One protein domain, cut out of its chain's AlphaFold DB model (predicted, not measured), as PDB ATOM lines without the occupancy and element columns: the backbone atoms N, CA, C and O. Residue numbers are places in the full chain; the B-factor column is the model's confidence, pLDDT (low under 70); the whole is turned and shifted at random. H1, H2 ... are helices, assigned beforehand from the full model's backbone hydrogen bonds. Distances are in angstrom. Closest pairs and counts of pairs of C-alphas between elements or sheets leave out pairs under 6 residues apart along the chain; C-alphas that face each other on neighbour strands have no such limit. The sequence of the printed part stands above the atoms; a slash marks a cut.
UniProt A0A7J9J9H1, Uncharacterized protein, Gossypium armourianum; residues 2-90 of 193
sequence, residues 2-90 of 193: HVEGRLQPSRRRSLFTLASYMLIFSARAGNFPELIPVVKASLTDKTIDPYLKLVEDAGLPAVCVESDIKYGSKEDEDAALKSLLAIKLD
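AT A GLANCE: This is residues 2 to 90 of the 193 residues of an uncharacterized protein of Gossypium armourianum (UniProt A0A7J9J9H1). One long helix, H1, makes a backbone for two shorter ones: H2 folds back beside its last part, and H3 packs at a steep tilt on its first residues. A long looping stretch without named elements, residues 43 to 73, joins H2 to H3. The printed part has 89 residues with three named helices, H1, H2, H3, and no named strand; it is all helix by class, with 41 residues in helices, under half. It is compact, with a radius of gyration of the C-alphas of 13.8 A and spans of 41 by 30 by 22 A.

IN THESE COORDINATES: H1, residues 9 to 29, begins at C-alpha 9 (12.982, -24.323, 54.035) and is 29.9 A long. H2 is residues 35 to 42, 11.4 A. H3, residues 74 to 85, is 16.8 A long and ends at C-alpha 85 (21.350, -18.779, 56.202).

HOW THE PARTS SIT: H1, with residues 20 to 28 alone, touches H2; the closest C-alphas, of Ile 24 and Ile 36, are 5.2 A apart. They form a helical hairpin, opposite ways at a shallow tilt of 22 degrees. With residues 9 to 13 alone H1 touches H3, the same way at a steep tilt of 52 degrees; the closest C-alphas, of Ser 10 and Ala 80, are 5.0 A apart. H2 and H3 are apart. In H1 and H3 every O i to N i+4 pair is within hydrogen-bond range; in H2, 3 of 4.

THE WHOLE: The C-alphas farthest apart, of His 2 and Asn 31, are 42.5 A apart. The printed part has no cut. The link H1 to H2 is tight, H2 to H3 long. Residues 2 to 5 and 65 to 66 have pLDDT under 70.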
ATOM      1  N   HIS A   2       8.863 -28.368  66.342       35.06
ATOM      2  CA  HIS A   2       8.164 -27.989  65.113       35.06
ATOM      3  C   HIS A   2       7.411 -26.698  65.437       35.06
ATOM      4  O   HIS A   2       6.550 -26.706  66.310       35.06
ATOM      5  N   VAL A   3       7.794 -25.580  64.823       44.59
ATOM      6  CA  VAL A   3       6.987 -24.359  64.892       44.59
ATOM      7  C   VAL A   3       5.826 -24.581  63.931       44.59
ATOM      8  O   VAL A   3       6.012 -24.499  62.716       44.59
ATOM      9  N   GLU A   4       4.667 -24.953  64.472       42.88
ATOM     10  CA  GLU A   4       3.417 -25.029  63.715       42.88
ATOM     11  C   GLU A   4       3.205 -23.697  62.979       42.88
ATOM     12  O   GLU A   4       3.266 -22.623  63.573       42.88
ATOM     13  N   GLY A   5       3.066 -23.765  61.653       60.84
ATOM     14  CA  GLY A   5       2.823 -22.603  60.791       60.84
ATOM     15  C   GLY A   5       4.024 -22.061  60.003       60.84
ATOM     16  O   GLY A   5       3.825 -21.238  59.110       60.84
ATOM     17  N   ARG A   6       5.267 -22.516  60.234       73.50
ATOM     18  CA  ARG A   6       6.408 -22.077  59.405       73.50
ATOM     19  C   ARG A   6       6.532 -22.935  58.140       73.50
ATOM     20  O   ARG A   6       6.650 -24.153  58.222       73.50
ATOM     21  N   LEU A   7       6.572 -22.291  56.971       87.62
ATOM     22  CA  LEU A   7       6.850 -22.959  55.694       87.62
ATOM     23  C   LEU A   7       8.178 -23.738  55.741       87.62
ATOM     24  O   LEU A   7       9.165 -23.287  56.340       87.62
ATOM     25  N   GLN A   8       8.214 -24.883  55.054       92.62
ATOM     26  CA  GLN A   8       9.435 -25.672  54.873       92.62
ATOM     27  C   GLN A   8      10.560 -24.816  54.245       92.62
ATOM     28  O   GLN A   8      10.257 -23.896  53.476       92.62
ATOM     29  N   PRO A   9      11.839 -25.040  54.607       95.25
ATOM     30  CA  PRO A   9      12.982 -24.323  54.035       95.25
ATOM     31  C   PRO A   9      12.952 -24.152  52.508       95.25
ATOM     32  O   PRO A   9      13.113 -23.021  52.051       95.25
ATOM     33  N   SER A  10      12.681 -25.211  51.740       94.75
ATOM     34  CA  SER A  10      12.566 -25.185  50.269       94.75
ATOM     35  C   SER A  10      11.604 -24.090  49.800       94.75
ATOM     36  O   SER A  10      11.992 -23.154  49.104       94.75
ATOM     37  N   ARG A  11      10.377 -24.113  50.325       94.38
ATOM     38  CA  ARG A  11       9.317 -23.140  50.025       94.38
ATOM     39  C   ARG A  11       9.691 -21.721  50.431       94.38
ATOM     40  O   ARG A  11       9.329 -20.772  49.742       94.38
ATOM     41  N   ARG A  12      10.397 -21.551  51.553       93.94
ATOM     42  CA  ARG A  12      10.871 -20.227  51.994       93.94
ATOM     43  C   ARG A  12      11.936 -19.671  51.055       93.94
ATOM     44  O   ARG A  12      11.882 -18.484  50.749       93.94
ATOM     45  N   ARG A  13      12.861 -20.504  50.569       95.06
ATOM     46  CA  ARG A  13      13.853 -20.100  49.561       95.06
ATOM     47  C   ARG A  13      13.173 -19.708  48.247       95.06
ATOM     48  O   ARG A  13      13.504 -18.663  47.684       95.06
ATOM     49  N   SER A  14      12.171 -20.472  47.809       95.00
ATOM     50  CA  SER A  14      11.389 -20.128  46.617       95.00
ATOM     51  C   SER A  14      10.631 -18.817  46.798       95.00
ATOM     52  O   SER A  14      10.659 -17.971  45.911       95.00
ATOM     53  N   LEU A  15      10.011 -18.600  47.963       93.88
ATOM     54  CA  LEU A  15       9.305 -17.355  48.272       93.88
ATOM     55  C   LEU A  15      10.251 -16.149  48.293       93.88
ATOM     56  O   LEU A  15       9.910 -15.110  47.739       93.88
ATOM     57  N   PHE A  16      11.438 -16.289  48.884       92.94
ATOM     58  CA  PHE A  16      12.469 -15.249  48.870       92.94
ATOM     59  C   PHE A  16      12.878 -14.875  47.437       92.94
ATOM     60  O   PHE A  16      12.912 -13.696  47.077       92.94
ATOM     61  N   THR A  17      13.137 -15.884  46.605       94.62
ATOM     62  CA  THR A  17      13.528 -15.692  45.201       94.62
ATOM     63  C   THR A  17      12.402 -15.039  44.404       94.62
ATOM     64  O   THR A  17      12.623 -14.040  43.722       94.62
ATOM     65  N   LEU A  18      11.175 -15.543  44.558       94.94
ATOM     66  CA  LEU A  18       9.975 -14.989  43.940       94.94
ATOM     67  C   LEU A  18       9.762 -13.526  44.340       94.94
ATOM     68  O   LEU A  18       9.593 -12.684  43.465       94.94
ATOM     69  N   ALA A  19       9.799 -13.206  45.635       92.50
ATOM     70  CA  ALA A  19       9.610 -11.844  46.129       92.50
ATOM     71  C   ALA A  19      10.668 -10.883  45.568       92.50
ATOM     72  O   ALA A  19      10.341  -9.781  45.130       92.50
ATOM     73  N   SER A  20      11.924 -11.324  45.500       93.06
ATOM     74  CA  SER A  20      13.015 -10.529  44.930       93.06
ATOM     75  C   SER A  20      12.815 -10.273  43.433       93.06
ATOM     76  O   SER A  20      12.977  -9.150  42.960       93.06
ATOM     77  N   TYR A  21      12.386 -11.276  42.666       95.06
ATOM     78  CA  TYR A  21      12.054 -11.083  41.252       95.06
ATOM     79  C   TYR A  21      10.806 -10.219  41.047       95.06
ATOM     80  O   TYR A  21      10.796  -9.381  40.148       95.06
ATOM     81  N   MET A  22       9.795 -10.327  41.912       95.06
ATOM     82  CA  MET A  22       8.642  -9.419  41.894       95.06
ATOM     83  C   MET A  22       9.054  -7.969  42.146       95.06
ATOM     84  O   MET A  22       8.506  -7.072  41.507       95.06
ATOM     85  N   LEU A  23      10.041  -7.716  43.013       92.56
ATOM     86  CA  LEU A  23      10.607  -6.375  43.188       92.56
ATOM     87  C   LEU A  23      11.291  -5.880  41.909       92.56
ATOM     88  O   LEU A  23      11.090  -4.729  41.535       92.56
ATOM     89  N   ILE A  24      12.032  -6.736  41.197       94.81
ATOM     90  CA  ILE A  24      12.634  -6.389  39.897       94.81
ATOM     91  C   ILE A  24      11.552  -6.052  38.862       94.81
ATOM     92  O   ILE A  24      11.645  -5.031  38.180       94.81
ATOM     93  N   PHE A  25      10.499  -6.865  38.766       95.12
ATOM     94  CA  PHE A  25       9.395  -6.626  37.831       95.12
ATOM     95  C   PHE A  25       8.637  -5.347  38.172       95.12
ATOM     96  O   PHE A  25       8.346  -4.547  37.284       95.12
ATOM     97  N   SER A  26       8.376  -5.118  39.458       92.62
ATOM     98  CA  SER A  26       7.721  -3.905  39.949       92.62
ATOM     99  C   SER A  26       8.581  -2.672  39.697       92.62
ATOM    100  O   SER A  26       8.063  -1.643  39.275       92.62
ATOM    101  N   ALA A  27       9.898  -2.774  39.887       92.88
ATOM    102  CA  ALA A  27      10.833  -1.707  39.567       92.88
ATOM    103  C   ALA A  27      10.801  -1.387  38.068       92.88
ATOM    104  O   ALA A  27      10.675  -0.226  37.690       92.88
ATOM    105  N   ARG A  28      10.813  -2.400  37.198       93.00
ATOM    106  CA  ARG A  28      10.692  -2.199  35.748       93.00
ATOM    107  C   ARG A  28       9.355  -1.563  35.359       93.00
ATOM    108  O   ARG A  28       9.351  -0.552  34.661       93.00
ATOM    109  N   ALA A  29       8.234  -2.118  35.819       92.62
ATOM    110  CA  ALA A  29       6.892  -1.615  35.515       92.62
ATOM    111  C   ALA A  29       6.664  -0.202  36.074       92.62
ATOM    112  O   ALA A  29       6.070   0.653  35.422       92.62
ATOM    113  N   GLY A  30       7.195   0.062  37.266       89.25
ATOM    114  CA  GLY A  30       7.162   1.358  37.931       89.25
ATOM    115  C   GLY A  30       8.200   2.351  37.412       89.25
ATOM    116  O   GLY A  30       8.245   3.466  37.926       89.25
ATOM    117  N   ASN A  31       9.017   1.996  36.413       91.12
ATOM    118  CA  ASN A  31      10.098   2.811  35.845       91.12
ATOM    119  C   ASN A  31      11.141   3.277  36.892       91.12
ATOM    120  O   ASN A  31      11.473   4.459  36.973       91.12
ATOM    121  N   PHE A  32      11.603   2.353  37.732       90.56
ATOM    122  CA  PHE A  32      12.667   2.505  38.731       90.56
ATOM    123  C   PHE A  32      13.884   1.621  38.383       90.56
ATOM    124  O   PHE A  32      14.189   0.667  39.108       90.56
ATOM    125  N   PRO A  33      14.568   1.861  37.251       90.38
ATOM    126  CA  PRO A  33      15.681   1.015  36.808       90.38
ATOM    127  C   PRO A  33      16.858   0.956  37.800       90.38
ATOM    128  O   PRO A  33      17.645   0.016  37.762       90.38
ATOM    129  N   GLU A  34      16.960   1.915  38.714       89.44
ATOM    130  CA  GLU A  34      17.998   2.056  39.741       89.44
ATOM    131  C   GLU A  34      17.843   1.019  40.860       89.44
ATOM    132  O   GLU A  34      18.827   0.605  41.469       89.44
ATOM    133  N   LEU A  35      16.612   0.559  41.107       89.75
ATOM    134  CA  LEU A  35      16.322  -0.458  42.121       89.75
ATOM    135  C   LEU A  35      16.659  -1.873  41.638       89.75
ATOM    136  O   LEU A  35      16.978  -2.740  42.449       89.75
ATOM    137  N   ILE A  36      16.636  -2.113  40.325       92.50
ATOM    138  CA  ILE A  36      16.942  -3.421  39.731       92.50
ATOM    139  C   ILE A  36      18.334  -3.936  40.148       92.50
ATOM    140  O   ILE A  36      18.404  -5.050  40.671       92.50
ATOM    141  N   PRO A  37      19.444  -3.188  39.971       91.88
ATOM    142  CA  PRO A  37      20.765  -3.662  40.385       91.88
ATOM    143  C   PRO A  37      20.885  -3.834  41.905       91.88
ATOM    144  O   PRO A  37      21.586  -4.742  42.345       91.88
ATOM    145  N   VAL A  38      20.177  -3.027  42.704       89.25
ATOM    146  CA  VAL A  38      20.163  -3.150  44.174       89.25
ATOM    147  C   VAL A  38      19.552  -4.485  44.594       89.25
ATOM    148  O   VAL A  38      20.137  -5.208  45.397       89.25
ATOM    149  N   VAL A  39      18.410  -4.852  44.009       90.50
ATOM    150  CA  VAL A  39      17.757  -6.139  44.287       90.50
ATOM    151  C   VAL A  39      18.568  -7.302  43.712       90.50
ATOM    152  O   VAL A  39      18.714  -8.329  44.362       90.50
ATOM    153  N   LYS A  40      19.172  -7.159  42.526       91.62
ATOM    154  CA  LYS A  40      20.048  -8.204  41.968       91.62
ATOM    155  C   LYS A  40      21.285  -8.458  42.827       91.62
ATOM    156  O   LYS A  40      21.706  -9.602  42.930       91.62
ATOM    157  N   ALA A  41      21.843  -7.439  43.478       88.38
ATOM    158  CA  ALA A  41      23.010  -7.602  44.344       88.38
ATOM    159  C   ALA A  41      22.739  -8.479  45.583       88.38
ATOM    160  O   ALA A  41      23.678  -9.054  46.135       88.38
ATOM    161  N   SER A  42      21.479  -8.614  46.018       83.81
ATOM    162  CA  SER A  42      21.106  -9.516  47.118       83.81
ATOM    163  C   SER A  42      20.870 -10.964  46.673       83.81
ATOM    164  O   SER A  42      20.869 -11.889  47.496       83.81
ATOM    165  N   LEU A  43      20.707 -11.175  45.366       89.44
ATOM    166  CA  LEU A  43      20.507 -12.471  44.738       89.44
ATOM    167  C   LEU A  43      21.852 -13.026  44.276       89.44
ATOM    168  O   LEU A  43      22.415 -12.624  43.264       89.44
ATOM    169  N   THR A  44      22.368 -13.975  45.043       89.88
ATOM    170  CA  THR A  44      23.615 -14.679  44.743       89.88
ATOM    171  C   THR A  44      23.306 -16.083  44.250       89.88
ATOM    172  O   THR A  44      22.258 -16.638  44.584       89.88
ATOM    173  N   ASP A  45      24.259 -16.722  43.576       88.75
ATOM    174  CA  ASP A  45      24.126 -18.117  43.123       88.75
ATOM    175  C   ASP A  45      23.805 -19.103  44.261       88.75
ATOM    176  O   ASP A  45      23.312 -20.201  44.027       88.75
ATOM    177  N   LYS A  46      24.079 -18.723  45.517       89.50
ATOM    178  CA  LYS A  46      23.789 -19.533  46.708       89.50
ATOM    179  C   LYS A  46      22.397 -19.284  47.287       89.50
ATOM    180  O   LYS A  46      21.897 -20.127  48.030       89.50
ATOM    181  N   THR A  47      21.800 -18.123  47.023       90.88
ATOM    182  CA  THR A  47      20.532 -17.683  47.629       90.88
ATOM    183  C   THR A  47      19.348 -17.810  46.677       90.88
ATOM    184  O   THR A  47      18.219 -17.953  47.140       90.88
ATOM    185  N   ILE A  48      19.607 -17.807  45.367       92.62
ATOM    186  CA  ILE A  48      18.599 -18.045  44.332       92.62
ATOM    187  C   ILE A  48      18.094 -19.488  44.420       92.62
ATOM    188  O   ILE A  48      18.863 -20.440  44.571       92.62
ATOM    189  N   ASP A  49      16.779 -19.642  44.328       93.88
ATOM    190  CA  ASP A  49      16.143 -20.945  44.236       93.88
ATOM    191  C   ASP A  49      16.460 -21.612  42.882       93.88
ATOM    192  O   ASP A  49      16.173 -21.023  41.838       93.88
ATOM    193  N   PRO A  50      17.021 -22.837  42.862       92.31
ATOM    194  CA  PRO A  50      17.434 -23.497  41.623       92.31
ATOM    195  C   PRO A  50      16.260 -23.871  40.703       92.31
ATOM    196  O   PRO A  50      16.472 -24.122  39.517       92.31
ATOM    197  N   TYR A  51      15.030 -23.895  41.219       92.56
ATOM    198  CA  TYR A  51      13.824 -24.211  40.456       92.56
ATOM    199  C   TYR A  51      13.155 -22.962  39.867       92.56
ATOM    200  O   TYR A  51      12.126 -23.078  39.201       92.56
ATOM    201  N   LEU A  52      13.715 -21.766  40.081       92.88
ATOM    202  CA  LEU A  52      13.183 -20.495  39.595       92.88
ATOM    203  C   LEU A  52      14.237 -19.748  38.780       92.88
ATOM    204  O   LEU A  52      15.335 -19.476  39.259       92.88
ATOM    205  N   LYS A  53      13.892 -19.357  37.549       92.12
ATOM    206  CA  LYS A  53      14.807 -18.623  36.666       92.12
ATOM    207  C   LYS A  53      14.234 -17.273  36.275       92.12
ATOM    208  O   LYS A  53      13.105 -17.190  35.814       92.12
ATOM    209  N   LEU A  54      15.048 -16.229  36.379       92.88
ATOM    210  CA  LEU A  54      14.733 -14.916  35.826       92.88
ATOM    211  C   LEU A  54      15.027 -14.879  34.321       92.88
ATOM    212  O   LEU A  54      16.129 -15.227  33.891       92.88
ATOM    213  N   VAL A  55      14.063 -14.424  33.523       91.38
ATOM    214  CA  VAL A  55      14.210 -14.199  32.077       91.38
ATOM    215  C   VAL A  55      13.979 -12.721  31.789       91.38
ATOM    216  O   VAL A  55      12.892 -12.207  32.042       91.38
ATOM    217  N   GLU A  56      15.010 -12.036  31.287       88.81
ATOM    218  CA  GLU A  56      14.947 -10.637  30.822       88.81
ATOM    219  C   GLU A  56      14.291  -9.644  31.798       88.81
ATOM    220  O   GLU A  56      13.633  -8.695  31.373       88.81
ATOM    221  N   ASP A  57      14.411  -9.862  33.110       87.88
ATOM    222  CA  ASP A  57      13.758  -9.025  34.126       87.88
ATOM    223  C   ASP A  57      12.237  -8.845  33.880       87.88
ATOM    224  O   ASP A  57      11.666  -7.801  34.201       87.88
ATOM    225  N   ALA A  58      11.582  -9.831  33.252       84.38
ATOM    226  CA  ALA A  58      10.137  -9.850  32.965       84.38
ATOM    227  C   ALA A  58       9.481 -11.229  33.117       84.38
ATOM    228  O   ALA A  58       8.271 -11.306  33.315       84.38
ATOM    229  N   GLY A  59      10.242 -12.311  32.977       87.94
ATOM    230  CA  GLY A  59       9.738 -13.678  33.032       87.94
ATOM    231  C   GLY A  59      10.269 -14.432  34.242       87.94
ATOM    232  O   GLY A  59      11.431 -14.274  34.621       87.94
ATOM    233  N   LEU A  60       9.417 -15.279  34.820       90.56
ATOM    234  CA  LEU A  60       9.779 -16.202  35.892       90.56
ATOM    235  C   LEU A  60       9.243 -17.616  35.613       90.56
ATOM    236  O   LEU A  60       8.237 -18.022  36.197       90.56
ATOM    237  N   PRO A  61       9.861 -18.371  34.690       89.31
ATOM    238  CA  PRO A  61       9.572 -19.790  34.544       89.31
ATOM    239  C   PRO A  61      10.050 -20.591  35.760       89.31
ATOM    240  O   PRO A  61      11.156 -20.389  36.275       89.31
ATOM    241  N   ALA A  62       9.227 -21.560  36.159       87.62
ATOM    242  CA  ALA A  62       9.687 -22.674  36.973       87.62
ATOM    243  C   ALA A  62      10.510 -23.616  36.089       87.62
ATOM    244  O   ALA A  62      10.087 -23.980  34.988       87.62
ATOM    245  N   VAL A  63      11.693 -23.994  36.556       84.88
ATOM    246  CA  VAL A  63      12.580 -24.897  35.829       84.88
ATOM    247  C   VAL A  63      12.319 -26.313  36.316       84.88
ATOM    248  O   VAL A  63      12.520 -26.627  37.489       84.88
ATOM    249  N   CYS A  64      11.901 -27.187  35.401       71.44
ATOM    250  CA  CYS A  64      11.970 -28.622  35.634       71.44
ATOM    251  C   CYS A  64      13.425 -29.037  35.415       71.44
ATOM    252  O   CYS A  64      13.836 -29.352  34.300       71.44
ATOM    253  N   VAL A  65      14.241 -28.905  36.459       66.38
ATOM    254  CA  VAL A  65      15.626 -29.361  36.398       66.38
ATOM    255  C   VAL A  65      15.586 -30.882  36.477       66.38
ATOM    256  O   VAL A  65      15.149 -31.421  37.498       66.38
ATOM    257  N   GLU A  66      16.044 -31.568  35.428       69.38
ATOM    258  CA  GLU A  66      16.469 -32.967  35.528       69.38
ATOM    259  C   GLU A  66      17.644 -33.010  36.509       69.38
ATOM    260  O   GLU A  66      18.808 -32.831  36.162       69.38
ATOM    261  N   SER A  67      17.303 -33.104  37.786       71.81
ATOM    262  CA  SER A  67      18.230 -33.105  38.899       71.81
ATOM    263  C   SER A  67      17.905 -34.293  39.775       71.81
ATOM    264  O   SER A  67      16.738 -34.626  39.987       71.81
ATOM    265  N   ASP A  68      18.950 -34.896  40.326       81.38
ATOM    266  CA  ASP A  68      18.801 -35.991  41.284       81.38
ATOM    267  C   ASP A  68      18.079 -35.529  42.564       81.38
ATOM    268  O   ASP A  68      17.499 -36.331  43.296       81.38
ATOM    269  N   ILE A  69      18.078 -34.217  42.826       87.50
ATOM    270  CA  ILE A  69      17.448 -33.597  43.989       87.50
ATOM    271  C   ILE A  69      16.052 -33.101  43.609       87.50
ATOM    272  O   ILE A  69      15.873 -32.070  42.961       87.50
ATOM    273  N   LYS A  70      15.029 -33.816  44.078       90.50
ATOM    274  CA  LYS A  70      13.630 -33.413  43.905       90.50
ATOM    275  C   LYS A  70      13.277 -32.245  44.832       90.50
ATOM    276  O   LYS A  70      13.646 -32.262  46.006       90.50
ATOM    277  N   TYR A  71      12.495 -31.285  44.342       92.56
ATOM    278  CA  TYR A  71      11.982 -30.184  45.163       92.56
ATOM    279  C   TYR A  71      11.237 -30.701  46.406       92.56
ATOM    280  O   TYR A  71      10.368 -31.575  46.299       92.56
ATOM    281  N   GLY A  72      11.587 -30.176  47.581       90.88
ATOM    282  CA  GLY A  72      11.041 -30.594  48.877       90.88
ATOM    283  C   GLY A  72      11.532 -31.957  49.386       90.88
ATOM    284  O   GLY A  72      11.011 -32.456  50.386       90.88
ATOM    285  N   SER A  73      12.506 -32.586  48.715       94.38
ATOM    286  CA  SER A  73      13.244 -33.734  49.265       94.38
ATOM    287  C   SER A  73      14.081 -33.320  50.476       94.38
ATOM    288  O   SER A  73      14.324 -32.138  50.702       94.38
ATOM    289  N   LYS A  74      14.563 -34.287  51.262       95.88
ATOM    290  CA  LYS A  74      15.397 -33.991  52.435       95.88
ATOM    291  C   LYS A  74      16.667 -33.232  52.042       95.88
ATOM    292  O   LYS A  74      17.039 -32.265  52.701       95.88
ATOM    293  N   GLU A  75      17.290 -33.650  50.949       95.38
ATOM    294  CA  GLU A  75      18.488 -33.041  50.382       95.38
ATOM    295  C   GLU A  75      18.212 -31.595  49.948       95.38
ATOM    296  O   GLU A  75      19.023 -30.704  50.218       95.38
ATOM    297  N   ASP A  76      17.047 -31.347  49.339       95.06
ATOM    298  CA  ASP A  76      16.611 -30.002  48.966       95.06
ATOM    299  C   ASP A  76      16.335 -29.120  50.188       95.06
ATOM    300  O   ASP A  76      16.776 -27.974  50.233       95.06
ATOM    301  N   GLU A  77      15.658 -29.645  51.213       96.25
ATOM    302  CA  GLU A  77      15.383 -28.905  52.448       96.25
ATOM    303  C   GLU A  77      16.676 -28.491  53.165       96.25
ATOM    304  O   GLU A  77      16.803 -27.346  53.615       96.25
ATOM    305  N   ASP A  78      17.666 -29.383  53.220       95.94
ATOM    306  CA  ASP A  78      18.980 -29.099  53.802       95.94
ATOM    307  C   ASP A  78      19.749 -28.054  52.974       95.94
ATOM    308  O   ASP A  78      20.380 -27.144  53.528       95.94
ATOM    309  N   ALA A  79      19.691 -28.145  51.642       95.00
ATOM    310  CA  ALA A  79      20.277 -27.152  50.745       95.00
ATOM    311  C   ALA A  79      19.581 -25.786  50.870       95.00
ATOM    312  O   ALA A  79      20.243 -24.745  50.918       95.00
ATOM    313  N   ALA A  80      18.254 -25.775  50.978       95.88
ATOM    314  CA  ALA A  80      17.456 -24.571  51.140       95.88
ATOM    315  C   ALA A  80      17.737 -23.889  52.474       95.88
ATOM    316  O   ALA A  80      17.881 -22.670  52.526       95.88
ATOM    317  N   LEU A  81      17.903 -24.657  53.549       95.69
ATOM    318  CA  LEU A  81      18.273 -24.110  54.849       95.69
ATOM    319  C   LEU A  81      19.650 -23.432  54.807       95.69
ATOM    320  O   LEU A  81      19.793 -22.323  55.321       95.69
ATOM    321  N   LYS A  82      20.643 -24.039  54.144       95.19
ATOM    322  CA  LYS A  82      21.970 -23.421  53.937       95.19
ATOM    323  C   LYS A  82      21.884 -22.129  53.124       95.19
ATOM    324  O   LYS A  82      22.530 -21.146  53.473       95.19
ATOM    325  N   SER A  83      21.076 -22.133  52.068       94.50
ATOM    326  CA  SER A  83      20.817 -20.973  51.213       94.50
ATOM    327  C   SER A  83      20.172 -19.822  51.994       94.50
ATOM    328  O   SER A  83      20.677 -18.703  51.963       94.50
ATOM    329  N   LEU A  84      19.143 -20.107  52.800       93.06
ATOM    330  CA  LEU A  84      18.478 -19.119  53.655       93.06
ATOM    331  C   LEU A  84      19.423 -18.500  54.692       93.06
ATOM    332  O   LEU A  84      19.345 -17.304  54.948       93.06
ATOM    333  N   LEU A  85      20.333 -19.289  55.273       92.50
ATOM    334  CA  LEU A  85      21.350 -18.779  56.202       92.50
ATOM    335  C   LEU A  85      22.424 -17.924  55.510       92.50
ATOM    336  O   LEU A  85      23.098 -17.140  56.173       92.50
ATOM    337  N   ALA A  86      22.606 -18.080  54.198       91.75
ATOM    338  CA  ALA A  86      23.566 -17.312  53.410       91.75
ATOM    339  C   ALA A  86      23.014 -15.962  52.923       91.75
ATOM    340  O   ALA A  86      23.776 -15.172  52.361       91.75
ATOM    341  N   ILE A  87      21.721 -15.684  53.129       88.88
ATOM    342  CA  ILE A  87      21.106 -14.400  52.785       88.88
ATOM    343  C   ILE A  87      21.747 -13.306  53.644       88.88
ATOM    344  O   ILE A  87      21.624 -13.296  54.865       88.88
ATOM    345  N   LYS A  88      22.431 -12.371  52.983       78.38
ATOM    346  CA  LYS A  88      23.036 -11.177  53.598       78.38
ATOM    347  C   LYS A  88      22.215  -9.917  53.330       78.38
ATOM    348  O   LYS A  88      22.773  -8.825  53.264       78.38
ATOM    349  N   LEU A  89      20.919 -10.079  53.076       70.06
ATOM    350  CA  LEU A  89      20.066  -8.961  52.715       70.06
ATOM    351  C   LEU A  89      19.887  -8.044  53.929       70.06
ATOM    352  O   LEU A  89      19.408  -8.471  54.977       70.06
ATOM    353  N   ASP A  90      20.292  -6.788  53.769       79.25
ATOM    354  CA  ASP A  90      19.938  -5.723  54.695       79.25
ATOM    355  C   ASP A  90      18.558  -5.189  54.296       79.25
ATOM    356  O   ASP A  90      18.424  -4.289  53.460       79.25
TER     357      ASP A  90